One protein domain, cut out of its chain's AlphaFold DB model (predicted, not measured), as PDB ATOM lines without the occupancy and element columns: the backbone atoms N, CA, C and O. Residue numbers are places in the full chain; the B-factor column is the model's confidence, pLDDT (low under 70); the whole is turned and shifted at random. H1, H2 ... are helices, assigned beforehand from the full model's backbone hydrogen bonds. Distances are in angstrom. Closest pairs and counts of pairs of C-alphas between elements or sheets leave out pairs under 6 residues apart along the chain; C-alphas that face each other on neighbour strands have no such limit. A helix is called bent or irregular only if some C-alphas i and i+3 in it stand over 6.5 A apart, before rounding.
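This is residues 176 to 222 and 315 to 455 of the 614 residues of an uncharacterized protein of Gigaspora rosea (UniProt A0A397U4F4). Two long kinked helices, H6 and H7, cross at the core, and H7 lies in the middle with H4 and H8 packed on it, H4 also touching the first part of H6 while H8 stays apart from H6. H5 and H3 pack on the first part of H6, while at the opposite end H8 folds back into H9, an arm with the small H1 beside it. The printed part has 188 residues with nine named helices, H1 to H9 in chain order, and no named strand; the class is all helix. The whole is compact, with a radius of gyration of the C-alphas of 17.2 A and spans of 61 by 50 by 37 A.

H6, the longest helix by residues, is residues 353 to 378, 32.0 A long, from C-alpha 353 at (-55.529, 13.155, -9.556). H7 is residues 384 to 408, 32.0 A. H8 is residues 413 to 429, 24.4 A, and H9 is residues 438 to 453, 23.6 A, ending at C-alpha 453 (-57.923, 25.087, -46.809). H4 is residues 315 to 328, 20.1 A, and H5 residues 330 to 341, 15.5 A. H1, residues 176 to 181, begins at C-alpha 176 (-44.037, 20.705, -42.818); H2 is residues 190 to 194 and H3 residues 207 to 215. H6 has a kink of 70 degrees near residue 370 and H7 one of 59 degrees near residue 402. H6, H7 and H9 are irregular: C-alphas 369 and 372 are 7.7 A apart, 401 and 404 7.5 A, and 449 and 452 6.6 A, H9 only just.

H6 and H7, the hub, touch four helices each. They touch each other at a steep tilt of 51 degrees, opposite ways; the closest C-alphas, of Leu 360 and Val 397, are 6.1 A apart. H6 touches H5 about perpendicular, 86 degrees (C-alphas of Phe 333 and Leu 359, 6.8 A), and H3 with residues 354 to 358 alone (Leu 214 and Asn 357, 5.7 A). H4, H7 and H8 form an up and down bundle, each running against the one before. H4 touches H7 at a shallow tilt of 19 degrees (Arg 322 and Val 400, 5.6 A). H7 and H8 are a hairpin (Ile 407 and Tyr 416, 5.5 A), as are H8 and H9 (Trp 424 and Pro 439, 6.1 A). H2 touches H7 (Tyr 190 and Asn 395, 4.5 A). H1 is close to H9 but not clearly touching, 7.3 A between the C-alphas of Asn 177 and Phe 447. Every O i to N i+4 pair is within hydrogen-bond range in H2, H3, H4, H5 and H8; the counts are 1 of 2 in H1, 17 of 22 in H6, 15 of 21 in H7 and 10 of 12 in H9.

The two farthest C-alphas, of Asn 344 and Asn 455, are 61.8 A apart. Residues 223 to 314 are not printed, and C-alphas 222 and 315 are 20.5 A apart across the cut. The links H2 to H3 and H5 to H6 are long. The pLDDT is under 70 at residues 198 to 204, 219 to 222 and 451 to 455.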
ATOM      1  N   GLU A 176     -43.720  19.558 -41.945       85.31
ATOM      2  CA  GLU A 176     -44.037  20.705 -42.818       85.31
ATOM      3  C   GLU A 176     -44.847  21.776 -42.060       85.31
ATOM      4  O   GLU A 176     -44.513  22.960 -42.104       85.31
ATOM      5  N   ASN A 177     -45.852  21.370 -41.275       85.88
ATOM      6  CA  ASN A 177     -46.690  22.309 -40.523       85.88
ATOM      7  C   ASN A 177     -46.117  22.706 -39.151       85.88
ATOM      8  O   ASN A 177     -46.371  23.823 -38.704       85.88
ATOM      9  N   ALA A 178     -45.318  21.867 -38.485       82.94
ATOM     10  CA  ALA A 178     -44.700  22.214 -37.201       82.94
ATOM     11  C   ALA A 178     -43.646  23.326 -37.344       82.94
ATOM     12  O   ALA A 178     -43.592  24.232 -36.504       82.94
ATOM     13  N   HIS A 179     -42.879  23.308 -38.442       76.75
ATOM     14  CA  HIS A 179     -41.975  24.399 -38.814       76.75
ATOM     15  C   HIS A 179     -42.710  25.739 -38.975       76.75
ATOM     16  O   HIS A 179     -42.219  26.761 -38.500       76.75
ATOM     17  N   LEU A 180     -43.885  25.731 -39.617       78.81
ATOM     18  CA  LEU A 180     -44.676  26.936 -39.892       78.81
ATOM     19  C   LEU A 180     -45.440  27.452 -38.662       78.81
ATOM     20  O   LEU A 180     -45.492  28.659 -38.432       78.81
ATOM     21  N   LEU A 181     -46.054  26.552 -37.886       81.00
ATOM     22  CA  LEU A 181     -47.058  26.906 -36.875       81.00
ATOM     23  C   LEU A 181     -46.523  26.960 -35.439       81.00
ATOM     24  O   LEU A 181     -47.129  27.640 -34.613       81.00
ATOM     25  N   PHE A 182     -45.438  26.242 -35.119       84.44
ATOM     26  CA  PHE A 182     -44.987  26.070 -33.729       84.44
ATOM     27  C   PHE A 182     -43.522  26.457 -33.501       84.44
ATOM     28  O   PHE A 182     -43.189  27.035 -32.470       84.44
ATOM     29  N   PHE A 183     -42.607  26.157 -34.429       80.38
ATOM     30  CA  PHE A 183     -41.166  26.323 -34.167       80.38
ATOM     31  C   PHE A 183     -40.765  27.791 -33.921       80.38
ATOM     32  O   PHE A 183     -39.846  28.057 -33.146       80.38
ATOM     33  N   SER A 184     -41.507  28.742 -34.493       79.12
ATOM     34  CA  SER A 184     -41.369  30.186 -34.262       79.12
ATOM     35  C   SER A 184     -41.737  30.647 -32.841       79.12
ATOM     36  O   SER A 184     -41.323  31.736 -32.442       79.12
ATOM     37  N   SER A 185     -42.465  29.839 -32.058       80.00
ATOM     38  CA  SER A 185     -42.887  30.153 -30.684       80.00
ATOM     39  C   SER A 185     -42.306  29.220 -29.613       80.00
ATOM     40  O   SER A 185     -42.300  29.584 -28.436       80.00
ATOM     41  N   LEU A 186     -41.804  28.029 -29.970       80.38
ATOM     42  CA  LEU A 186     -41.303  27.026 -29.010       80.38
ATOM     43  C   LEU A 186     -40.069  27.459 -28.199       80.38
ATOM     44  O   LEU A 186     -39.768  26.837 -27.184       80.38
ATOM     45  N   TRP A 187     -39.369  28.520 -28.608       79.12
ATOM     46  CA  TRP A 187     -38.286  29.126 -27.823       79.12
ATOM     47  C   TRP A 187     -38.795  29.928 -26.610       79.12
ATOM     48  O   TRP A 187     -38.037  30.156 -25.668       79.12
ATOM     49  N   LEU A 188     -40.072  30.333 -26.612       85.94
ATOM     50  CA  LEU A 188     -40.758  30.885 -25.446       85.94
ATOM     51  C   LEU A 188     -41.297  29.756 -24.567       85.94
ATOM     52  O   LEU A 188     -41.874  28.780 -25.057       85.94
ATOM     53  N   SER A 189     -41.201  29.946 -23.252       88.56
ATOM     54  CA  SER A 189     -41.975  29.167 -22.288       88.56
ATOM     55  C   SER A 189     -43.476  29.357 -22.520       88.56
ATOM     56  O   SER A 189     -43.909  30.406 -23.003       88.56
ATOM     57  N   TYR A 190     -44.295  28.369 -22.153       91.31
ATOM     58  CA  TYR A 190     -45.749  28.508 -22.232       91.31
ATOM     59  C   TYR A 190     -46.260  29.759 -21.486       91.31
ATOM     60  O   TYR A 190     -47.074  30.487 -22.047       91.31
ATOM     61  N   THR A 191     -45.718  30.102 -20.308       88.75
ATOM     62  CA  THR A 191     -46.094  31.347 -19.601       88.75
ATOM     63  C   THR A 191     -45.762  32.602 -20.415       88.75
ATOM     64  O   THR A 191     -46.582  33.511 -20.495       88.75
ATOM     65  N   GLY A 192     -44.596  32.653 -21.074       85.69
ATOM     66  CA  GLY A 192     -44.236  33.756 -21.977       85.69
ATOM     67  C   GLY A 192     -45.024  33.783 -23.295       85.69
ATOM     68  O   GLY A 192     -45.029  34.804 -23.977       85.69
ATOM     69  N   ARG A 193     -45.688  32.678 -23.655       85.81
ATOM     70  CA  ARG A 193     -46.505  32.531 -24.867       85.81
ATOM     71  C   ARG A 193     -48.000  32.786 -24.634       85.81
ATOM     72  O   ARG A 193     -48.676  33.214 -25.574       85.81
ATOM     73  N   LYS A 194     -48.504  32.509 -23.423       84.69
ATOM     74  CA  LYS A 194     -49.930  32.556 -23.047       84.69
ATOM     75  C   LYS A 194     -50.567  33.923 -23.310       84.69
ATOM     76  O   LYS A 194     -51.663  33.971 -23.855       84.69
ATOM     77  N   SER A 195     -49.854  35.005 -23.002       78.69
ATOM     78  CA  SER A 195     -50.302  36.393 -23.200       78.69
ATOM     79  C   SER A 195     -50.619  36.741 -24.657       78.69
ATOM     80  O   SER A 195     -51.547  37.491 -24.944       78.69
ATOM     81  N   ALA A 196     -49.919  36.124 -25.614       79.31
ATOM     82  CA  ALA A 196     -50.195  36.255 -27.044       79.31
ATOM     83  C   ALA A 196     -51.379  35.375 -27.523       79.31
ATOM     84  O   ALA A 196     -51.474  35.031 -28.704       79.31
ATOM     85  N   PHE A 197     -52.278  35.002 -26.608       80.06
ATOM     86  CA  PHE A 197     -53.631  34.528 -26.878       80.06
ATOM     87  C   PHE A 197     -54.602  35.398 -26.063       80.06
ATOM     88  O   PHE A 197     -54.883  35.099 -24.906       80.06
ATOM     89  N   ALA A 198     -55.129  36.465 -26.672       58.25
ATOM     90  CA  ALA A 198     -55.855  37.547 -25.984       58.25
ATOM     91  C   ALA A 198     -57.099  37.130 -25.161       58.25
ATOM     92  O   ALA A 198     -57.604  37.924 -24.379       58.25
ATOM     93  N   ASN A 199     -57.569  35.885 -25.304       64.44
ATOM     94  CA  ASN A 199     -58.715  35.332 -24.576       64.44
ATOM     95  C   ASN A 199     -58.303  34.384 -23.421       64.44
ATOM     96  O   ASN A 199     -59.176  33.814 -22.773       64.44
ATOM     97  N   LEU A 200     -56.999  34.167 -23.178       65.06
ATOM     98  CA  LEU A 200     -56.479  33.349 -22.063       65.06
ATOM     99  C   LEU A 200     -56.009  34.184 -20.857       65.06
ATOM    100  O   LEU A 200     -55.682  33.613 -19.813       65.06
ATOM    101  N   GLU A 201     -55.967  35.513 -20.987       56.16
ATOM    102  CA  GLU A 201     -55.747  36.456 -19.885       56.16
ATOM    103  C   GLU A 201     -57.098  37.005 -19.407       56.16
ATOM    104  O   GLU A 201     -57.528  38.092 -19.784       56.16
ATOM    105  N   SER A 202     -57.803  36.211 -18.599       53.41
ATOM    106  CA  SER A 202     -59.030  36.648 -17.933       53.41
ATOM    107  C   SER A 202     -58.740  37.657 -16.816       53.41
ATOM    108  O   SER A 202     -57.620  37.771 -16.310       53.41
ATOM    109  N   SER A 203     -59.795  38.325 -16.345       56.41
ATOM    110  CA  SER A 203     -59.804  38.969 -15.029       56.41
ATOM    111  C   SER A 203     -59.442  37.985 -13.905       56.41
ATOM    112  O   SER A 203     -59.442  36.766 -14.091       56.41
ATOM    113  N   GLN A 204     -59.132  38.534 -12.726       63.09
ATOM    114  CA  GLN A 204     -58.659  37.792 -11.556       63.09
ATOM    115  C   GLN A 204     -59.596  36.630 -11.174       63.09
ATOM    116  O   GLN A 204     -60.696  36.853 -10.677       63.09
ATOM    117  N   GLU A 205     -59.112  35.404 -11.399       74.19
ATOM    118  CA  GLU A 205     -59.813  34.132 -11.175       74.19
ATOM    119  C   GLU A 205     -60.401  34.030  -9.758       74.19
ATOM    120  O   GLU A 205     -59.677  34.160  -8.758       74.19
ATOM    121  N   THR A 206     -61.705  33.756  -9.684       79.44
ATOM    122  CA  THR A 206     -62.435  33.538  -8.430       79.44
ATOM    123  C   THR A 206     -62.080  32.195  -7.784       79.44
ATOM    124  O   THR A 206     -61.482  31.306  -8.394       79.44
ATOM    125  N   TYR A 207     -62.452  32.031  -6.511       76.56
ATOM    126  CA  TYR A 207     -62.249  30.772  -5.794       76.56
ATOM    127  C   TYR A 207     -62.977  29.600  -6.477       76.56
ATOM    128  O   TYR A 207     -62.358  28.566  -6.730       76.56
ATOM    129  N   ASP A 208     -64.246  29.784  -6.853       74.81
ATOM    130  CA  ASP A 208     -65.061  28.725  -7.457       74.81
ATOM    131  C   ASP A 208     -64.524  28.302  -8.834       74.81
ATOM    132  O   ASP A 208     -64.399  27.108  -9.100       74.81
ATOM    133  N   GLU A 209     -64.106  29.254  -9.678       77.19
ATOM    134  CA  GLU A 209     -63.461  28.962 -10.971       77.19
ATOM    135  C   GLU A 209     -62.163  28.155 -10.799       77.19
ATOM    136  O   GLU A 209     -61.915  27.211 -11.558       77.19
ATOM    137  N   ARG A 210     -61.354  28.467  -9.775       80.12
ATOM    138  CA  ARG A 210     -60.138  27.699  -9.460       80.12
ATOM    139  C   ARG A 210     -60.471  26.290  -8.980       80.12
ATOM    140  O   ARG A 210     -59.875  25.325  -9.462       80.12
ATOM    141  N   VAL A 211     -61.413  26.152  -8.047       79.38
ATOM    142  CA  VAL A 211     -61.868  24.848  -7.534       79.38
ATOM    143  C   VAL A 211     -62.392  23.991  -8.683       79.38
ATOM    144  O   VAL A 211     -61.998  22.832  -8.814       79.38
ATOM    145  N   GLU A 212     -63.191  24.570  -9.576       77.19
ATOM    146  CA  GLU A 212     -63.705  23.917 -10.776       77.19
ATOM    147  C   GLU A 212     -62.566  23.491 -11.723       77.19
ATOM    148  O   GLU A 212     -62.492  22.322 -12.111       77.19
ATOM    149  N   ARG A 213     -61.603  24.375 -12.023       82.62
ATOM    150  CA  ARG A 213     -60.411  24.063 -12.840       82.62
ATOM    151  C   ARG A 213     -59.583  22.895 -12.282       82.62
ATOM    152  O   ARG A 213     -59.047  22.089 -13.055       82.62
ATOM    153  N   LEU A 214     -59.481  22.777 -10.958       82.94
ATOM    154  CA  LEU A 214     -58.766  21.691 -10.276       82.94
ATOM    155  C   LEU A 214     -59.607  20.405 -10.158       82.94
ATOM    156  O   LEU A 214     -59.049  19.303 -10.212       82.94
ATOM    157  N   LEU A 215     -60.933  20.520 -10.057       80.31
ATOM    158  CA  LEU A 215     -61.887  19.411  -9.932       80.31
ATOM    159  C   LEU A 215     -62.610  19.057 -11.243       80.31
ATOM    160  O   LEU A 215     -63.572  18.299 -11.223       80.31
ATOM    161  N   VAL A 216     -62.101  19.502 -12.396       75.31
ATOM    162  CA  VAL A 216     -62.664  19.240 -13.741       75.31
ATOM    163  C   VAL A 216     -62.893  17.752 -14.079       75.31
ATOM    164  O   VAL A 216     -63.659  17.421 -14.974       75.31
ATOM    165  N   HIS A 217     -62.231  16.853 -13.347       74.00
ATOM    166  CA  HIS A 217     -62.307  15.394 -13.467       74.00
ATOM    167  C   HIS A 217     -63.271  14.740 -12.455       74.00
ATOM    168  O   HIS A 217     -63.385  13.517 -12.415       74.00
ATOM    169  N   ASN A 218     -63.922  15.535 -11.600       73.19
ATOM    170  CA  ASN A 218     -64.905  15.082 -10.625       73.19
ATOM    171  C   ASN A 218     -66.319  15.375 -11.142       73.19
ATOM    172  O   ASN A 218     -66.711  16.537 -11.263       73.19
ATOM    173  N   TYR A 219     -67.084  14.318 -11.414       64.38
ATOM    174  CA  TYR A 219     -68.412  14.375 -12.036       64.38
ATOM    175  C   TYR A 219     -69.566  14.656 -11.055       64.38
ATOM    176  O   TYR A 219     -70.710  14.732 -11.489       64.38
ATOM    177  N   ASP A 220     -69.257  14.876  -9.772       63.94
ATOM    178  CA  ASP A 220     -70.179  15.249  -8.685       63.94
ATOM    179  C   ASP A 220     -71.274  16.250  -9.121       63.94
ATOM    180  O   ASP A 220     -70.986  17.358  -9.588       63.94
ATOM    181  N   ASP A 221     -72.539  15.852  -8.992       55.66
ATOM    182  CA  ASP A 221     -73.718  16.575  -9.490       55.66
ATOM    183  C   ASP A 221     -74.089  17.802  -8.638       55.66
ATOM    184  O   ASP A 221     -74.871  18.660  -9.066       55.66
ATOM    185  N   ARG A 222     -73.463  17.935  -7.462       56.28
ATOM    186  CA  ARG A 222     -73.582  19.102  -6.577       56.28
ATOM    187  C   ARG A 222     -72.897  20.351  -7.143       56.28
ATOM    188  O   ARG A 222     -73.152  21.449  -6.655       56.28
ATOM    189  N   LEU A 315     -59.435  15.715 -22.385       89.69
ATOM    190  CA  LEU A 315     -59.358  15.524 -20.935       89.69
ATOM    191  C   LEU A 315     -58.291  14.480 -20.566       89.69
ATOM    192  O   LEU A 315     -57.491  14.716 -19.663       89.69
ATOM    193  N   HIS A 316     -58.212  13.374 -21.310       90.12
ATOM    194  CA  HIS A 316     -57.245  12.299 -21.069       90.12
ATOM    195  C   HIS A 316     -55.813  12.775 -21.342       90.12
ATOM    196  O   HIS A 316     -54.908  12.436 -20.580       90.12
ATOM    197  N   VAL A 317     -55.610  13.644 -22.341       93.88
ATOM    198  CA  VAL A 317     -54.332  14.347 -22.574       93.88
ATOM    199  C   VAL A 317     -53.937  15.213 -21.374       93.88
ATOM    200  O   VAL A 317     -52.785  15.155 -20.937       93.88
ATOM    201  N   SER A 318     -54.869  15.973 -20.786       93.75
ATOM    202  CA  SER A 318     -54.585  16.769 -19.579       93.75
ATOM    203  C   SER A 318     -54.272  15.887 -18.368       93.75
ATOM    204  O   SER A 318     -53.262  16.102 -17.705       93.75
ATOM    205  N   LEU A 319     -55.068  14.846 -18.112       91.69
ATOM    206  CA  LEU A 319     -54.851  13.936 -16.983       91.69
ATOM    207  C   LEU A 319     -53.518  13.180 -17.101       91.69
ATOM    208  O   LEU A 319     -52.731  13.182 -16.155       91.69
ATOM    209  N   ASN A 320     -53.211  12.613 -18.274       93.25
ATOM    210  CA  ASN A 320     -51.952  11.901 -18.511       93.25
ATOM    211  C   ASN A 320     -50.736  12.831 -18.438       93.25
ATOM    212  O   ASN A 320     -49.688  12.419 -17.936       93.25
ATOM    213  N   SER A 321     -50.841  14.070 -18.929       95.19
ATOM    214  CA  SER A 321     -49.726  15.024 -18.871       95.19
ATOM    215  C   SER A 321     -49.475  15.500 -17.441       95.19
ATOM    216  O   SER A 321     -48.340  15.406 -16.983       95.19
ATOM    217  N   ARG A 322     -50.515  15.875 -16.685       95.19
ATOM    218  CA  ARG A 322     -50.394  16.212 -15.255       95.19
ATOM    219  C   ARG A 322     -49.828  15.062 -14.419       95.19
ATOM    220  O   ARG A 322     -48.916  15.297 -13.630       95.19
ATOM    221  N   GLU A 323     -50.311  13.832 -14.621       94.56
ATOM    222  CA  GLU A 323     -49.763  12.645 -13.948       94.56
ATOM    223  C   GLU A 323     -48.274  12.468 -14.280       94.56
ATOM    224  O   GLU A 323     -47.445  12.366 -13.382       94.56
ATOM    225  N   THR A 324     -47.912  12.496 -15.567       94.38
ATOM    226  CA  THR A 324     -46.521  12.293 -16.010       94.38
ATOM    227  C   THR A 324     -45.582  13.374 -15.466       94.38
ATOM    228  O   THR A 324     -44.483  13.052 -15.014       94.38
ATOM    229  N   VAL A 325     -46.015  14.642 -15.462       95.81
ATOM    230  CA  VAL A 325     -45.253  15.764 -14.889       95.81
ATOM    231  C   VAL A 325     -45.047  15.572 -13.390       95.81
ATOM    232  O   VAL A 325     -43.927  15.742 -12.917       95.81
ATOM    233  N   PHE A 326     -46.074  15.176 -12.639       96.19
ATOM    234  CA  PHE A 326     -45.906  14.908 -11.212       96.19
ATOM    235  C   PHE A 326     -44.946  13.738 -10.948       96.19
ATOM    236  O   PHE A 326     -44.012  13.884 -10.163       96.19
ATOM    237  N   LEU A 327     -45.130  12.601 -11.630       94.00
ATOM    238  CA  LEU A 327     -44.364  11.379 -11.358       94.00
ATOM    239  C   LEU A 327     -42.872  11.510 -11.692       94.00
ATOM    240  O   LEU A 327     -42.036  11.044 -10.924       94.00
ATOM    241  N   LEU A 328     -42.516  12.142 -12.814       93.62
ATOM    242  CA  LEU A 328     -41.108  12.256 -13.221       93.62
ATOM    243  C   LEU A 328     -40.350  13.379 -12.510       93.62
ATOM    244  O   LEU A 328     -39.129  13.322 -12.423       93.62
ATOM    245  N   ASN A 329     -41.063  14.359 -11.953       94.31
ATOM    246  CA  ASN A 329     -40.479  15.409 -11.121       94.31
ATOM    247  C   ASN A 329     -40.823  15.178  -9.633       94.31
ATOM    248  O   ASN A 329     -40.860  16.132  -8.857       94.31
ATOM    249  N   TYR A 330     -41.084  13.922  -9.224       94.75
ATOM    250  CA  TYR A 330     -41.582  13.579  -7.883       94.75
ATOM    251  C   TYR A 330     -40.749  14.221  -6.768       94.75
ATOM    252  O   TYR A 330     -41.312  14.832  -5.872       94.75
ATOM    253  N   GLN A 331     -39.414  14.163  -6.855       93.94
ATOM    254  CA  GLN A 331     -38.511  14.739  -5.848       93.94
ATOM    255  C   GLN A 331     -38.727  16.249  -5.637       93.94
ATOM    256  O   GLN A 331     -38.649  16.728  -4.510       93.94
ATOM    257  N   PHE A 332     -39.057  17.000  -6.694       95.38
ATOM    258  CA  PHE A 332     -39.399  18.418  -6.576       95.38
ATOM    259  C   PHE A 332     -40.746  18.612  -5.859       95.38
ATOM    260  O   PHE A 332     -40.850  19.437  -4.952       95.38
ATOM    261  N   PHE A 333     -41.769  17.833  -6.225       94.88
ATOM    262  CA  PHE A 333     -43.086  17.915  -5.584       94.88
ATOM    263  C   PHE A 333     -43.097  17.380  -4.146       94.88
ATOM    264  O   PHE A 333     -43.910  17.830  -3.346       94.88
ATOM    265  N   ASP A 334     -42.184  16.472  -3.809       92.56
ATOM    266  CA  ASP A 334     -41.961  15.938  -2.467       92.56
ATOM    267  C   ASP A 334     -41.287  16.974  -1.555       92.56
ATOM    268  O   ASP A 334     -41.790  17.237  -0.465       92.56
ATOM    269  N   LEU A 335     -40.244  17.666  -2.031       93.62
ATOM    270  CA  LEU A 335     -39.658  18.815  -1.324       93.62
ATOM    271  C   LEU A 335     -40.687  19.940  -1.114       93.62
ATOM    272  O   LEU A 335     -40.821  20.460  -0.004       93.62
ATOM    273  N   LEU A 336     -41.461  20.271  -2.155       92.50
ATOM    274  CA  LEU A 336     -42.555  21.244  -2.076       92.50
ATOM    275  C   LEU A 336     -43.624  20.810  -1.059       92.50
ATOM    276  O   LEU A 336     -44.080  21.619  -0.251       92.50
ATOM    277  N   PHE A 337     -44.008  19.532  -1.062       92.31
ATOM    278  CA  PHE A 337     -44.979  18.976  -0.122       92.31
ATOM    279  C   PHE A 337     -44.465  19.024   1.321       92.31
ATOM    280  O   PHE A 337     -45.180  19.507   2.194       92.31
ATOM    281  N   HIS A 338     -43.235  18.595   1.600       91.12
ATOM    282  CA  HIS A 338     -42.698  18.626   2.964       91.12
ATOM    283  C   HIS A 338     -42.529  20.061   3.495       91.12
ATOM    284  O   HIS A 338     -42.834  20.304   4.663       91.12
ATOM    285  N   GLY A 339     -42.179  21.030   2.639       89.94
ATOM    286  CA  GLY A 339     -42.168  22.453   3.004       89.94
ATOM    287  C   GLY A 339     -43.554  23.024   3.347       89.94
ATOM    288  O   GLY A 339     -43.672  23.834   4.260       89.94
ATOM    289  N   ILE A 340     -44.610  22.581   2.655       89.56
ATOM    290  CA  ILE A 340     -45.991  23.078   2.827       89.56
ATOM    291  C   ILE A 340     -46.745  22.366   3.962       89.56
ATOM    292  O   ILE A 340     -47.446  22.994   4.756       89.56
ATOM    293  N   PHE A 341     -46.660  21.037   4.007       87.88
ATOM    294  CA  PHE A 341     -47.448  20.169   4.891       87.88
ATOM    295  C   PHE A 341     -46.666  19.752   6.155       87.88
ATOM    296  O   PHE A 341     -47.252  19.183   7.080       87.88
ATOM    297  N   GLY A 342     -45.361  20.042   6.197       87.56
ATOM    298  CA  GLY A 342     -44.425  19.675   7.256       87.56
ATOM    299  C   GLY A 342     -43.797  18.289   7.058       87.56
ATOM    300  O   GLY A 342     -44.467  17.333   6.665       87.56
ATOM    301  N   ASN A 343     -42.521  18.159   7.436       87.19
ATOM    302  CA  ASN A 343     -41.682  16.951   7.299       87.19
ATOM    303  C   ASN A 343     -42.256  15.662   7.935       87.19
ATOM    304  O   ASN A 343     -41.753  14.573   7.684       87.19
ATOM    305  N   ASN A 344     -43.303  15.768   8.760       89.06
ATOM    306  CA  ASN A 344     -43.967  14.642   9.428       89.06
ATOM    307  C   ASN A 344     -45.153  14.068   8.618       89.06
ATOM    308  O   ASN A 344     -45.916  13.245   9.133       89.06
ATOM    309  N   LYS A 345     -45.381  14.541   7.387       88.50
ATOM    310  CA  LYS A 345     -46.413  14.042   6.465       88.50
ATOM    311  C   LYS A 345     -45.746  13.305   5.314       88.50
ATOM    312  O   LYS A 345     -44.720  13.754   4.842       88.50
ATOM    313  N   VAL A 346     -46.357  12.228   4.825       89.12
ATOM    314  CA  VAL A 346     -45.831  11.447   3.693       89.12
ATOM    315  C   VAL A 346     -46.616  11.769   2.423       89.12
ATOM    316  O   VAL A 346     -47.846  11.643   2.402       89.12
ATOM    317  N   LEU A 347     -45.911  12.148   1.356       90.69
ATOM    318  CA  LEU A 347     -46.467  12.194   0.006       90.69
ATOM    319  C   LEU A 347     -46.523  10.769  -0.574       90.69
ATOM    320  O   LEU A 347     -45.611   9.965  -0.406       90.69
ATOM    321  N   ALA A 348     -47.625  10.426  -1.241       89.06
ATOM    322  CA  ALA A 348     -47.750   9.138  -1.918       89.06
ATOM    323  C   ALA A 348     -47.105   9.215  -3.307       89.06
ATOM    324  O   ALA A 348     -47.366  10.165  -4.039       89.06
ATOM    325  N   GLN A 349     -46.352   8.180  -3.696       86.38
ATOM    326  CA  GLN A 349     -45.701   8.073  -5.013       86.38
ATOM    327  C   GLN A 349     -46.690   8.189  -6.188       86.38
ATOM    328  O   GLN A 349     -46.362   8.768  -7.216       86.38
ATOM    329  N   LYS A 350     -47.921   7.685  -6.024       88.25
ATOM    330  CA  LYS A 350     -49.046   7.880  -6.955       88.25
ATOM    331  C   LYS A 350     -50.268   8.417  -6.195       88.25
ATOM    332  O   LYS A 350     -51.098   7.632  -5.734       88.25
ATOM    333  N   PRO A 351     -50.377   9.739  -5.985       87.50
ATOM    334  CA  PRO A 351     -51.502  10.331  -5.280       87.50
ATOM    335  C   PRO A 351     -52.701  10.508  -6.230       87.50
ATOM    336  O   PRO A 351     -52.540  10.571  -7.447       87.50
ATOM    337  N   LYS A 352     -53.924  10.594  -5.685       85.06
ATOM    338  CA  LYS A 352     -55.154  10.781  -6.486       85.06
ATOM    339  C   LYS A 352     -55.060  12.034  -7.390       85.06
ATOM    340  O   LYS A 352     -54.468  13.022  -6.951       85.06
ATOM    341  N   PRO A 353     -55.694  12.065  -8.584       85.12
ATOM    342  CA  PRO A 353     -55.529  13.155  -9.556       85.12
ATOM    343  C   PRO A 353     -55.777  14.570  -9.015       85.12
ATOM    344  O   PRO A 353     -55.032  15.486  -9.354       85.12
ATOM    345  N   TYR A 354     -56.741  14.768  -8.108       83.88
ATOM    346  CA  TYR A 354     -56.947  16.076  -7.472       83.88
ATOM    347  C   TYR A 354     -55.720  16.545  -6.658       83.88
ATOM    348  O   TYR A 354     -55.400  17.728  -6.688       83.88
ATOM    349  N   LYS A 355     -54.982  15.645  -5.981       88.69
ATOM    350  CA  LYS A 355     -53.746  15.994  -5.251       88.69
ATOM    351  C   LYS A 355     -52.639  16.424  -6.204       88.69
ATOM    352  O   LYS A 355     -51.900  17.352  -5.895       88.69
ATOM    353  N   ILE A 356     -52.544  15.757  -7.354       92.81
ATOM    354  CA  ILE A 356     -51.619  16.127  -8.429       92.81
ATOM    355  C   ILE A 356     -51.962  17.534  -8.931       92.81
ATOM    356  O   ILE A 356     -51.083  18.389  -8.980       92.81
ATOM    357  N   ASN A 357     -53.243  17.812  -9.200       92.31
ATOM    358  CA  ASN A 357     -53.704  19.143  -9.603       92.31
ATOM    359  C   ASN A 357     -53.364  20.213  -8.546       92.31
ATOM    360  O   ASN A 357     -52.860  21.271  -8.909       92.31
ATOM    361  N   ILE A 358     -53.573  19.928  -7.254       91.12
ATOM    362  CA  ILE A 358     -53.229  20.837  -6.145       91.12
ATOM    363  C   ILE A 358     -51.720  21.108  -6.082       91.12
ATOM    364  O   ILE A 358     -51.324  22.260  -5.969       91.12
ATOM    365  N   LEU A 359     -50.862  20.085  -6.171       94.94
ATOM    366  CA  LEU A 359     -49.404  20.275  -6.083       94.94
ATOM    367  C   LEU A 359     -48.823  20.989  -7.312       94.94
ATOM    368  O   LEU A 359     -47.900  21.792  -7.168       94.94
ATOM    369  N   LEU A 360     -49.400  20.767  -8.495       96.25
ATOM    370  CA  LEU A 360     -49.101  21.552  -9.695       96.25
ATOM    371  C   LEU A 360     -49.529  23.019  -9.521       96.25
ATOM    372  O   LEU A 360     -48.745  23.917  -9.822       96.25
ATOM    373  N   GLU A 361     -50.727  23.277  -8.990       93.81
ATOM    374  CA  GLU A 361     -51.217  24.638  -8.733       93.81
ATOM    375  C   GLU A 361     -50.364  25.364  -7.685       93.81
ATOM    376  O   GLU A 361     -49.981  26.509  -7.897       93.81
ATOM    377  N   LEU A 362     -49.998  24.695  -6.587       93.88
ATOM    378  CA  LEU A 362     -49.110  25.240  -5.553       93.88
ATOM    379  C   LEU A 362     -47.738  25.612  -6.132       93.88
ATOM    380  O   LEU A 362     -47.220  26.692  -5.842       93.88
ATOM    381  N   ALA A 363     -47.179  24.766  -7.005       95.69
ATOM    382  CA  ALA A 363     -45.940  25.065  -7.719       95.69
ATOM    383  C   ALA A 363     -46.090  26.277  -8.657       95.69
ATOM    384  O   ALA A 363     -45.223  27.149  -8.666       95.69
ATOM    385  N   TYR A 364     -47.196  26.377  -9.403       93.81
ATOM    386  CA  TYR A 364     -47.471  27.495 -10.313       93.81
ATOM    387  C   TYR A 364     -47.723  28.826  -9.583       93.81
ATOM    388  O   TYR A 364     -47.175  29.863  -9.968       93.81
ATOM    389  N   GLN A 365     -48.510  28.814  -8.507       89.88
ATOM    390  CA  GLN A 365     -48.828  29.997  -7.701       89.88
ATOM    391  C   GLN A 365     -47.614  30.473  -6.887       89.88
ATOM    392  O   GLN A 365     -47.387  31.680  -6.764       89.88
ATOM    393  N   GLY A 366     -46.793  29.542  -6.380       91.50
ATOM    394  CA  GLY A 366     -45.494  29.844  -5.774       91.50
ATOM    395  C   GLY A 366     -44.521  30.449  -6.789       91.50
ATOM    396  O   GLY A 366     -44.004  31.548  -6.571       91.50
ATOM    397  N   TRP A 367     -44.354  29.797  -7.948       93.94
ATOM    398  CA  TRP A 367     -43.530  30.296  -9.053       93.94
ATOM    399  C   TRP A 367     -43.925  31.709  -9.478       93.94
ATOM    400  O   TRP A 367     -43.069  32.589  -9.544       93.94
ATOM    401  N   SER A 368     -45.218  31.958  -9.695       90.19
ATOM    402  CA  SER A 368     -45.736  33.246 -10.177       90.19
ATOM    403  C   SER A 368     -45.343  34.434  -9.291       90.19
ATOM    404  O   SER A 368     -45.154  35.538  -9.802       90.19
ATOM    405  N   LYS A 369     -45.141  34.218  -7.981       91.19
ATOM    406  CA  LYS A 369     -44.676  35.252  -7.036       91.19
ATOM    407  C   LYS A 369     -43.189  35.587  -7.188       91.19
ATOM    408  O   LYS A 369     -42.818  36.749  -7.046       91.19
ATOM    409  N   ILE A 370     -42.343  34.597  -7.480       91.50
ATOM    410  CA  ILE A 370     -40.873  34.747  -7.532       91.50
ATOM    411  C   ILE A 370     -40.310  34.859  -8.961       91.50
ATOM    412  O   ILE A 370     -39.173  35.301  -9.148       91.50
ATOM    413  N   ARG A 371     -41.110  34.519  -9.979       91.81
ATOM    414  CA  ARG A 371     -40.770  34.464 -11.412       91.81
ATOM    415  C   ARG A 371     -39.916  35.638 -11.893       91.81
ATOM    416  O   ARG A 371     -38.874  35.434 -12.510       91.81
ATOM    417  N   SER A 372     -40.336  36.871 -11.608       92.06
ATOM    418  CA  SER A 372     -39.684  38.101 -12.096       92.06
ATOM    419  C   SER A 372     -38.333  38.410 -11.428       92.06
ATOM    420  O   SER A 372     -37.596  39.287 -11.897       92.06
ATOM    421  N   ILE A 373     -38.004  37.700 -10.345       93.06
ATOM    422  CA  ILE A 373     -36.710  37.731  -9.658       93.06
ATOM    423  C   ILE A 373     -35.840  36.581 -10.180       93.06
ATOM    424  O   ILE A 373     -34.721  36.822 -10.633       93.06
ATOM    425  N   VAL A 374     -36.371  35.350 -10.196       88.25
ATOM    426  CA  VAL A 374     -35.631  34.152 -10.633       88.25
ATOM    427  C   VAL A 374     -35.227  34.254 -12.103       88.25
ATOM    428  O   VAL A 374     -34.043  34.133 -12.409       88.25
ATOM    429  N   ILE A 375     -36.157  34.566 -13.016       88.06
ATOM    430  CA  ILE A 375     -35.834  34.725 -14.445       88.06
ATOM    431  C   ILE A 375     -34.732  35.774 -14.629       88.06
ATOM    432  O   ILE A 375     -33.753  35.501 -15.307       88.06
ATOM    433  N   ARG A 376     -34.814  36.922 -13.950       90.06
ATOM    434  CA  ARG A 376     -33.819  38.007 -14.050       90.06
ATOM    435  C   ARG A 376     -32.427  37.615 -13.535       90.06
ATOM    436  O   ARG A 376     -31.432  38.116 -14.052       90.06
ATOM    437  N   LYS A 377     -32.346  36.736 -12.527       89.94
ATOM    438  CA  LYS A 377     -31.077  36.205 -11.993       89.94
ATOM    439  C   LYS A 377     -30.485  35.128 -12.911       89.94
ATOM    440  O   LYS A 377     -29.275  35.113 -13.112       89.94
ATOM    441  N   PHE A 378     -31.317  34.258 -13.492       84.94
ATOM    442  CA  PHE A 378     -30.869  33.038 -14.178       84.94
ATOM    443  C   PHE A 378     -31.016  33.046 -15.719       84.94
ATOM    444  O   PHE A 378     -30.515  32.134 -16.379       84.94
ATOM    445  N   GLU A 379     -31.609  34.081 -16.331       76.69
ATOM    446  CA  GLU A 379     -31.876  34.182 -17.786       76.69
ATOM    447  C   GLU A 379     -30.650  33.923 -18.679       76.69
ATOM    448  O   GLU A 379     -30.803  33.372 -19.772       76.69
ATOM    449  N   ARG A 380     -29.437  34.249 -18.211       81.88
ATOM    450  CA  ARG A 380     -28.175  34.108 -18.968       81.88
ATOM    451  C   ARG A 380     -27.420  32.808 -18.688       81.88
ATOM    452  O   ARG A 380     -26.486  32.476 -19.412       81.88
ATOM    453  N   PHE A 381     -27.817  32.062 -17.658       81.62
ATOM    454  CA  PHE A 381     -27.113  30.864 -17.206       81.62
ATOM    455  C   PHE A 381     -27.607  29.635 -17.974       81.62
ATOM    456  O   PHE A 381     -28.806  29.365 -18.011       81.62
ATOM    457  N   LYS A 382     -26.691  28.874 -18.584       85.44
ATOM    458  CA  LYS A 382     -26.989  27.592 -19.261       85.44
ATOM    459  C   LYS A 382     -26.904  26.380 -18.321       85.44
ATOM    460  O   LYS A 382     -26.874  25.247 -18.786       85.44
ATOM    461  N   ASP A 383     -26.844  26.642 -17.021       87.94
ATOM    462  CA  ASP A 383     -26.790  25.652 -15.952       87.94
ATOM    463  C   ASP A 383     -27.981  24.661 -16.012       87.94
ATOM    464  O   ASP A 383     -29.126  25.117 -16.136       87.94
ATOM    465  N   PRO A 384     -27.752  23.331 -15.941       83.06
ATOM    466  CA  PRO A 384     -28.817  22.334 -16.029       83.06
ATOM    467  C   PRO A 384     -29.895  22.453 -14.949       83.06
ATOM    468  O   PRO A 384     -31.071  22.325 -15.283       83.06
ATOM    469  N   GLU A 385     -29.536  22.728 -13.691       85.06
ATOM    470  CA  GLU A 385     -30.496  22.792 -12.575       85.06
ATOM    471  C   GLU A 385     -31.431  23.999 -12.728       85.06
ATOM    472  O   GLU A 385     -32.660  23.867 -12.727       85.06
ATOM    473  N   SER A 386     -30.845  25.168 -12.997       82.81
ATOM    474  CA  SER A 386     -31.558  26.408 -13.316       82.81
ATOM    475  C   SER A 386     -32.497  26.230 -14.514       82.81
ATOM    476  O   SER A 386     -33.629  26.721 -14.505       82.81
ATOM    477  N   ARG A 387     -32.053  25.522 -15.564       85.44
ATOM    478  CA  ARG A 387     -32.858  25.289 -16.776       85.44
ATOM    479  C   ARG A 387     -33.952  24.250 -16.569       85.44
ATOM    480  O   ARG A 387     -35.038  24.435 -17.114       85.44
ATOM    481  N   TYR A 388     -33.702  23.221 -15.764       88.75
ATOM    482  CA  TYR A 388     -34.709  22.258 -15.326       88.75
ATOM    483  C   TYR A 388     -35.833  22.959 -14.553       88.75
ATOM    484  O   TYR A 388     -36.991  22.855 -14.960       88.75
ATOM    485  N   LEU A 389     -35.505  23.754 -13.525       89.25
ATOM    486  CA  LEU A 389     -36.501  24.468 -12.717       89.25
ATOM    487  C   LEU A 389     -37.315  25.474 -13.545       89.25
ATOM    488  O   LEU A 389     -38.541  25.496 -13.446       89.25
ATOM    489  N   ILE A 390     -36.662  26.263 -14.408       89.50
ATOM    490  CA  ILE A 390     -37.358  27.216 -15.290       89.50
ATOM    491  C   ILE A 390     -38.255  26.485 -16.303       89.50
ATOM    492  O   ILE A 390     -39.379  26.922 -16.538       89.50
ATOM    493  N   ASN A 391     -37.815  25.367 -16.891       90.69
ATOM    494  CA  ASN A 391     -38.659  24.597 -17.809       90.69
ATOM    495  C   ASN A 391     -39.850  23.956 -17.077       90.69
ATOM    496  O   ASN A 391     -40.978  24.030 -17.561       90.69
ATOM    497  N   LEU A 392     -39.633  23.379 -15.892       93.81
ATOM    498  CA  LEU A 392     -40.700  22.780 -15.097       93.81
ATOM    499  C   LEU A 392     -41.762  23.825 -14.722       93.81
ATOM    500  O   LEU A 392     -42.942  23.619 -15.003       93.81
ATOM    501  N   LEU A 393     -41.348  24.955 -14.145       94.56
ATOM    502  CA  LEU A 393     -42.260  25.932 -13.545       94.56
ATOM    503  C   LEU A 393     -42.808  26.975 -14.526       94.56
ATOM    504  O   LEU A 393     -43.963  27.373 -14.394       94.56
ATOM    505  N   ASP A 394     -42.027  27.404 -15.523       92.19
ATOM    506  CA  ASP A 394     -42.451  28.455 -16.459       92.19
ATOM    507  C   ASP A 394     -43.097  27.915 -17.742       92.19
ATOM    508  O   ASP A 394     -43.817  28.644 -18.430       92.19
ATOM    509  N   ASN A 395     -42.838  26.650 -18.084       92.56
ATOM    510  CA  ASN A 395     -43.297  26.036 -19.329       92.56
ATOM    511  C   ASN A 395     -44.204  24.821 -19.085       92.56
ATOM    512  O   ASN A 395     -45.335  24.817 -19.558       92.56
ATOM    513  N   ILE A 396     -43.749  23.809 -18.342       96.00
ATOM    514  CA  ILE A 396     -44.433  22.507 -18.270       96.00
ATOM    515  C   ILE A 396     -45.654  22.524 -17.337       96.00
ATOM    516  O   ILE A 396     -46.755  22.195 -17.775       96.00
ATOM    517  N   VAL A 397     -45.488  22.914 -16.071       96.56
ATOM    518  CA  VAL A 397     -46.566  22.964 -15.062       96.56
ATOM    519  C   VAL A 397     -47.757  23.831 -15.517       96.56
ATOM    520  O   VAL A 397     -48.871  23.301 -15.545       96.56
ATOM    521  N   PRO A 398     -47.582  25.106 -15.928       94.88
ATOM    522  CA  PRO A 398     -48.703  25.940 -16.366       94.88
ATOM    523  C   PRO A 398     -49.380  25.408 -17.636       94.88
ATOM    524  O   PRO A 398     -50.601  25.472 -17.743       94.88
ATOM    525  N   LEU A 399     -48.624  24.808 -18.563       95.38
ATOM    526  CA  LEU A 399     -49.187  24.187 -19.765       95.38
ATOM    527  C   LEU A 399     -50.144  23.041 -19.415       95.38
ATOM    528  O   LEU A 399     -51.257  23.000 -19.934       95.38
ATOM    529  N   VAL A 400     -49.739  22.110 -18.539       95.56
ATOM    530  CA  VAL A 400     -50.579  20.943 -18.200       95.56
ATOM    531  C   VAL A 400     -51.743  21.299 -17.271       95.56
ATOM    532  O   VAL A 400     -52.787  20.639 -17.320       95.56
ATOM    533  N   LEU A 401     -51.605  22.356 -16.462       93.25
ATOM    534  CA  LEU A 401     -52.714  22.956 -15.717       93.25
ATOM    535  C   LEU A 401     -53.754  23.557 -16.668       93.25
ATOM    536  O   LEU A 401     -54.930  23.210 -16.553       93.25
ATOM    537  N   ASP A 402     -53.334  24.383 -17.624       92.75
ATOM    538  CA  ASP A 402     -54.240  25.129 -18.501       92.75
ATOM    539  C   ASP A 402     -54.862  24.280 -19.623       92.75
ATOM    540  O   ASP A 402     -55.989  24.569 -20.035       92.75
ATOM    541  N   PHE A 403     -54.151  23.252 -20.115       93.94
ATOM    542  CA  PHE A 403     -54.434  22.541 -21.376       93.94
ATOM    543  C   PHE A 403     -55.917  22.245 -21.629       93.94
ATOM    544  O   PHE A 403     -56.465  22.638 -22.658       93.94
ATOM    545  N   TYR A 404     -56.579  21.563 -20.692       92.00
ATOM    546  CA  TYR A 404     -58.010  21.295 -20.801       92.00
ATOM    547  C   TYR A 404     -58.870  22.424 -20.209       92.00
ATOM    548  O   TYR A 404     -59.710  22.956 -20.933       92.00
ATOM    549  N   PRO A 405     -58.687  22.846 -18.939       87.44
ATOM    550  CA  PRO A 405     -59.660  23.712 -18.278       87.44
ATOM    551  C   PRO A 405     -59.719  25.146 -18.800       87.44
ATOM    552  O   PRO A 405     -60.745  25.799 -18.615       87.44
ATOM    553  N   ILE A 406     -58.638  25.640 -19.407       87.25
ATOM    554  CA  ILE A 406     -58.587  26.989 -19.974       87.25
ATOM    555  C   ILE A 406     -58.460  26.900 -21.492       87.25
ATOM    556  O   ILE A 406     -59.329  27.402 -22.196       87.25
ATOM    557  N   ILE A 407     -57.437  26.221 -22.024       90.88
ATOM    558  CA  ILE A 407     -57.149  26.284 -23.465       90.88
ATOM    559  C   ILE A 407     -58.248  25.592 -24.280       90.88
ATOM    560  O   ILE A 407     -58.909  26.257 -25.074       90.88
ATOM    561  N   PHE A 408     -58.503  24.297 -24.055       89.31
ATOM    562  CA  PHE A 408     -59.570  23.577 -24.763       89.31
ATOM    563  C   PHE A 408     -60.957  24.188 -24.502       89.31
ATOM    564  O   PHE A 408     -61.683  24.483 -25.450       89.31
ATOM    565  N   ARG A 409     -61.313  24.451 -23.233       84.62
ATOM    566  CA  ARG A 409     -62.635  25.010 -22.881       84.62
ATOM    567  C   ARG A 409     -62.870  26.455 -23.345       84.62
ATOM    568  O   ARG A 409     -64.024  26.852 -23.432       84.62
ATOM    569  N   SER A 410     -61.831  27.224 -23.683       84.31
ATOM    570  CA  SER A 410     -61.994  28.566 -24.279       84.31
ATOM    571  C   SER A 410     -62.481  28.552 -25.733       84.31
ATOM    572  O   SER A 410     -62.759  29.614 -26.288       84.31
ATOM    573  N   GLY A 411     -62.499  27.388 -26.395       83.62
ATOM    574  CA  GLY A 411     -62.760  27.283 -27.834       83.62
ATOM    575  C   GLY A 411     -61.651  27.865 -28.725       83.62
ATOM    576  O   GLY A 411     -61.773  27.832 -29.949       83.62
ATOM    577  N   ASN A 412     -60.549  28.379 -28.157       86.44
ATOM    578  CA  ASN A 412     -59.447  28.956 -28.924       86.44
ATOM    579  C   ASN A 412     -58.645  27.857 -29.641       86.44
ATOM    580  O   ASN A 412     -57.669  27.315 -29.114       86.44
ATOM    581  N   TRP A 413     -59.056  27.553 -30.872       87.00
ATOM    582  CA  TRP A 413     -58.470  26.495 -31.691       87.00
ATOM    583  C   TRP A 413     -56.957  26.649 -31.901       87.00
ATOM    584  O   TRP A 413     -56.217  25.672 -31.791       87.00
ATOM    585  N   GLN A 414     -56.474  27.869 -32.161       86.12
ATOM    586  CA  GLN A 414     -55.048  28.115 -32.392       86.12
ATOM    587  C   GLN A 414     -54.220  27.851 -31.127       86.12
ATOM    588  O   GLN A 414     -53.159  27.228 -31.203       86.12
ATOM    589  N   ALA A 415     -54.722  28.277 -29.965       90.19
ATOM    590  CA  ALA A 415     -54.083  28.003 -28.685       90.19
ATOM    591  C   ALA A 415     -54.100  26.508 -28.349       90.19
ATOM    592  O   ALA A 415     -53.074  25.965 -27.941       90.19
ATOM    593  N   TYR A 416     -55.227  25.825 -28.576       92.69
ATOM    594  CA  TYR A 416     -55.357  24.383 -28.350       92.69
ATOM    595  C   TYR A 416     -54.393  23.574 -29.228       92.69
ATOM    596  O   TYR A 416     -53.733  22.656 -28.739       92.69
ATOM    597  N   LEU A 417     -54.246  23.951 -30.501       91.19
ATOM    598  CA  LEU A 417     -53.354  23.276 -31.438       91.19
ATOM    599  C   LEU A 417     -51.870  23.434 -31.054       91.19
ATOM    600  O   LEU A 417     -51.131  22.447 -31.039       91.19
ATOM    601  N   GLU A 418     -51.433  24.646 -30.693       91.62
ATOM    602  CA  GLU A 418     -50.062  24.868 -30.208       91.62
ATOM    603  C   GLU A 418     -49.826  24.174 -28.855       91.62
ATOM    604  O   GLU A 418     -48.776  23.564 -28.641       91.62
ATOM    605  N   ALA A 419     -50.811  24.204 -27.954       94.69
ATOM    606  CA  ALA A 419     -50.732  23.516 -26.671       94.69
ATOM    607  C   ALA A 419     -50.656  21.991 -26.831       94.69
ATOM    608  O   ALA A 419     -49.903  21.352 -26.100       94.69
ATOM    609  N   MET A 420     -51.350  21.402 -27.812       95.56
ATOM    610  CA  MET A 420     -51.247  19.971 -28.129       95.56
ATOM    611  C   MET A 420     -49.829  19.608 -28.578       95.56
ATOM    612  O   MET A 420     -49.276  18.610 -28.110       95.56
ATOM    613  N   PHE A 421     -49.197  20.438 -29.414       94.62
ATOM    614  CA  PHE A 421     -47.803  20.222 -29.804       94.62
ATOM    615  C   PHE A 421     -46.837  20.381 -28.618       94.62
ATOM    616  O   PHE A 421     -45.933  19.564 -28.447       94.62
ATOM    617  N   ARG A 422     -47.043  21.384 -27.752       94.62
ATOM    618  CA  ARG A 422     -46.231  21.574 -26.535       94.62
ATOM    619  C   ARG A 422     -46.410  20.433 -25.521       94.62
ATOM    620  O   ARG A 422     -45.436  20.000 -24.917       94.62
ATOM    621  N   VAL A 423     -47.621  19.902 -25.346       96.38
ATOM    622  CA  VAL A 423     -47.860  18.732 -24.480       96.38
ATOM    623  C   VAL A 423     -47.258  17.468 -25.100       96.38
ATOM    624  O   VAL A 423     -46.703  16.637 -24.380       96.38
ATOM    625  N   TRP A 424     -47.263  17.345 -26.431       95.44
ATOM    626  CA  TRP A 424     -46.528  16.281 -27.112       95.44
ATOM    627  C   TRP A 424     -45.011  16.361 -26.882       95.44
ATOM    628  O   TRP A 424     -44.413  15.327 -26.585       95.44
ATOM    629  N   THR A 425     -44.374  17.539 -26.956       92.75
ATOM    630  CA  THR A 425     -42.923  17.625 -26.693       92.75
ATOM    631  C   THR A 425     -42.582  17.237 -25.253       92.75
ATOM    632  O   THR A 425     -41.575  16.560 -25.048       92.75
ATOM    633  N   VAL A 426     -43.450  17.547 -24.280       92.88
ATOM    634  CA  VAL A 426     -43.344  17.024 -22.904       92.88
ATOM    635  C   VAL A 426     -43.454  15.496 -22.891       92.88
ATOM    636  O   VAL A 426     -42.543  14.836 -22.400       92.88
ATOM    637  N   PHE A 427     -44.501  14.902 -23.477       94.44
ATOM    638  CA  PHE A 427     -44.649  13.438 -23.536       94.44
ATOM    639  C   PHE A 427     -43.491  12.727 -24.255       94.44
ATOM    640  O   PHE A 427     -43.149  11.602 -23.886       94.44
ATOM    641  N   TYR A 428     -42.893  13.365 -25.263       92.50
ATOM    642  CA  TYR A 428     -41.723  12.865 -25.979       92.50
ATOM    643  C   TYR A 428     -40.466  12.900 -25.096       92.50
ATOM    644  O   TYR A 428     -39.850  11.857 -24.891       92.50
ATOM    645  N   GLN A 429     -40.135  14.055 -24.499       89.25
ATOM    646  CA  GLN A 429     -39.010  14.203 -23.557       89.25
ATOM    647  C   GLN A 429     -39.120  13.237 -22.367       89.25
ATOM    648  O   GLN A 429     -38.130  12.658 -21.925       89.25
ATOM    649  N   TYR A 430     -40.341  13.037 -21.873       90.25
ATOM    650  CA  TYR A 430     -40.667  12.173 -20.740       90.25
ATOM    651  C   TYR A 430     -40.942  10.711 -21.120       90.25
ATOM    652  O   TYR A 430     -41.312   9.917 -20.257       90.25
ATOM    653  N   ASN A 431     -40.764  10.333 -22.391       90.44
ATOM    654  CA  ASN A 431     -40.969   8.971 -22.897       90.44
ATOM    655  C   ASN A 431     -42.329   8.343 -22.511       90.44
ATOM    656  O   ASN A 431     -42.439   7.119 -22.385       90.44
ATOM    657  N   ARG A 432     -43.391   9.149 -22.336       90.44
ATOM    658  CA  ARG A 432     -44.710   8.648 -21.914       90.44
ATOM    659  C   ARG A 432     -45.259   7.710 -22.983       90.44
ATOM    660  O   ARG A 432     -45.655   8.136 -24.072       90.44
ATOM    661  N   ARG A 433     -45.292   6.419 -22.645       88.00
ATOM    662  CA  ARG A 433     -45.808   5.342 -23.495       88.00
ATOM    663  C   ARG A 433     -47.195   5.725 -24.030       88.00
ATOM    664  O   ARG A 433     -48.026   6.257 -23.297       88.00
ATOM    665  N   HIS A 434     -47.427   5.453 -25.313       87.38
ATOM    666  CA  HIS A 434     -48.642   5.789 -26.075       87.38
ATOM    667  C   HIS A 434     -48.835   7.295 -26.332       87.38
ATOM    668  O   HIS A 434     -48.899   7.703 -27.491       87.38
ATOM    669  N   TYR A 435     -48.842   8.142 -25.303       90.62
ATOM    670  CA  TYR A 435     -49.070   9.587 -25.452       90.62
ATOM    671  C   TYR A 435     -47.913  10.351 -26.121       90.62
ATOM    672  O   TYR A 435     -48.113  11.462 -26.600       90.62
ATOM    673  N   ASN A 436     -46.740   9.735 -26.296       87.94
ATOM    674  CA  ASN A 436     -45.713  10.225 -27.223       87.94
ATOM    675  C   ASN A 436     -46.068  10.051 -28.721       87.94
ATOM    676  O   ASN A 436     -45.303  10.498 -29.577       87.94
ATOM    677  N   LYS A 437     -47.211   9.421 -29.048       90.38
ATOM    678  CA  LYS A 437     -47.688   9.136 -30.421       90.38
ATOM    679  C   LYS A 437     -49.113   9.625 -30.692       90.38
ATOM    680  O   LYS A 437     -49.364  10.152 -31.769       90.38
ATOM    681  N   LEU A 438     -50.044   9.476 -29.745       90.81
ATOM    682  CA  LEU A 438     -51.468   9.798 -29.967       90.81
ATOM    683  C   LEU A 438     -51.713  11.278 -30.366       90.81
ATOM    684  O   LEU A 438     -52.453  11.504 -31.323       90.81
ATOM    685  N   PRO A 439     -51.049  12.289 -29.756       93.31
ATOM    686  CA  PRO A 439     -51.127  13.680 -30.217       93.31
ATOM    687  C   PRO A 439     -50.632  13.885 -31.653       93.31
ATOM    688  O   PRO A 439     -51.180  14.716 -32.371       93.31
ATOM    689  N   LEU A 440     -49.624  13.121 -32.097       92.69
ATOM    690  CA  LEU A 440     -49.126  13.186 -33.473       92.69
ATOM    691  C   LEU A 440     -50.123  12.599 -34.473       92.69
ATOM    692  O   LEU A 440     -50.208  13.108 -35.584       92.69
ATOM    693  N   MET A 441     -50.895  11.575 -34.094       91.12
ATOM    694  CA  MET A 441     -51.972  11.055 -34.946       91.12
ATOM    695  C   MET A 441     -53.048  12.129 -35.153       91.12
ATOM    696  O   MET A 441     -53.305  12.520 -36.286       91.12
ATOM    697  N   PHE A 442     -53.539  12.731 -34.065       91.62
ATOM    698  CA  PHE A 442     -54.470  13.866 -34.125       91.62
ATOM    699  C   PHE A 442     -53.933  15.053 -34.955       91.62
ATOM    700  O   PHE A 442     -54.673  15.627 -35.754       91.62
ATOM    701  N   LEU A 443     -52.651  15.412 -34.809       92.00
ATOM    702  CA  LEU A 443     -52.029  16.480 -35.602       92.00
ATOM    703  C   LEU A 443     -51.871  16.099 -37.085       92.00
ATOM    704  O   LEU A 443     -52.122  16.941 -37.943       92.00
ATOM    705  N   SER A 444     -51.503  14.851 -37.397       91.38
ATOM    706  CA  SER A 444     -51.469  14.308 -38.766       91.38
ATOM    707  C   SER A 444     -52.832  14.443 -39.438       91.38
ATOM    708  O   SER A 444     -52.922  15.003 -40.531       91.38
ATOM    709  N   ASP A 445     -53.889  13.984 -38.769       88.75
ATOM    710  CA  ASP A 445     -55.246  13.984 -39.312       88.75
ATOM    711  C   ASP A 445     -55.769  15.420 -39.482       88.75
ATOM    712  O   ASP A 445     -56.213  15.794 -40.571       88.75
ATOM    713  N   PHE A 446     -55.578  16.291 -38.482       87.88
ATOM    714  CA  PHE A 446     -55.921  17.711 -38.609       87.88
ATOM    715  C   PHE A 446     -55.160  18.413 -39.744       87.88
ATOM    716  O   PHE A 446     -55.757  19.184 -40.503       87.88
ATOM    717  N   PHE A 447     -53.851  18.189 -39.885       87.88
ATOM    718  CA  PHE A 447     -53.075  18.802 -40.964       87.88
ATOM    719  C   PHE A 447     -53.447  18.240 -42.337       87.88
ATOM    720  O   PHE A 447     -53.472  19.002 -43.307       87.88
ATOM    721  N   TYR A 448     -53.805  16.959 -42.412       85.81
ATOM    722  CA  TYR A 448     -54.327  16.321 -43.614       85.81
ATOM    723  C   TYR A 448     -55.638  16.978 -44.070       85.81
ATOM    724  O   TYR A 448     -55.710  17.426 -45.220       85.81
ATOM    725  N   TRP A 449     -56.610  17.170 -43.170       81.50
ATOM    726  CA  TRP A 449     -57.846  17.917 -43.459       81.50
ATOM    727  C   TRP A 449     -57.557  19.381 -43.836       81.50
ATOM    728  O   TRP A 449     -58.038  19.887 -44.851       81.50
ATOM    729  N   SER A 450     -56.680  20.049 -43.079       72.50
ATOM    730  CA  SER A 450     -56.285  21.448 -43.318       72.50
ATOM    731  C   SER A 450     -55.580  21.688 -44.659       72.50
ATOM    732  O   SER A 450     -55.546  22.825 -45.133       72.50
ATOM    733  N   SER A 451     -54.978  20.654 -45.257       63.88
ATOM    734  CA  SER A 451     -54.141  20.770 -46.463       63.88
ATOM    735  C   SER A 451     -54.883  21.304 -47.694       63.88
ATOM    736  O   SER A 451     -54.243  21.752 -48.642       63.88
ATOM    737  N   VAL A 452     -56.218  21.259 -47.685       48.25
ATOM    738  CA  VAL A 452     -57.071  21.845 -48.729       48.25
ATOM    739  C   VAL A 452     -57.310  23.336 -48.457       48.25
ATOM    740  O   VAL A 452     -57.140  24.157 -49.351       48.25
ATOM    741  N   SER A 453     -57.617  23.704 -47.208       46.47
ATOM    742  CA  SER A 453     -57.923  25.087 -46.809       46.47
ATOM    743  C   SER A 453     -56.715  26.032 -46.898       46.47
ATOM    744  O   SER A 453     -56.860  27.152 -47.383       46.47
ATOM    745  N   ARG A 454     -55.507  25.591 -46.506       50.84
ATOM    746  CA  ARG A 454     -54.295  26.447 -46.524       50.84
ATOM    747  C   ARG A 454     -53.823  26.873 -47.921       50.84
ATOM    748  O   ARG A 454     -52.960  27.732 -48.016       50.84
ATOM    749  N   ASN A 455     -54.352  26.256 -48.976       50.03
ATOM    750  CA  ASN A 455     -53.958  26.496 -50.366       50.03
ATOM    751  C   ASN A 455     -55.007  27.298 -51.162       50.03
ATOM    752  O   ASN A 455     -54.844  27.502 -52.368       50.03
TER     753      ASN A 455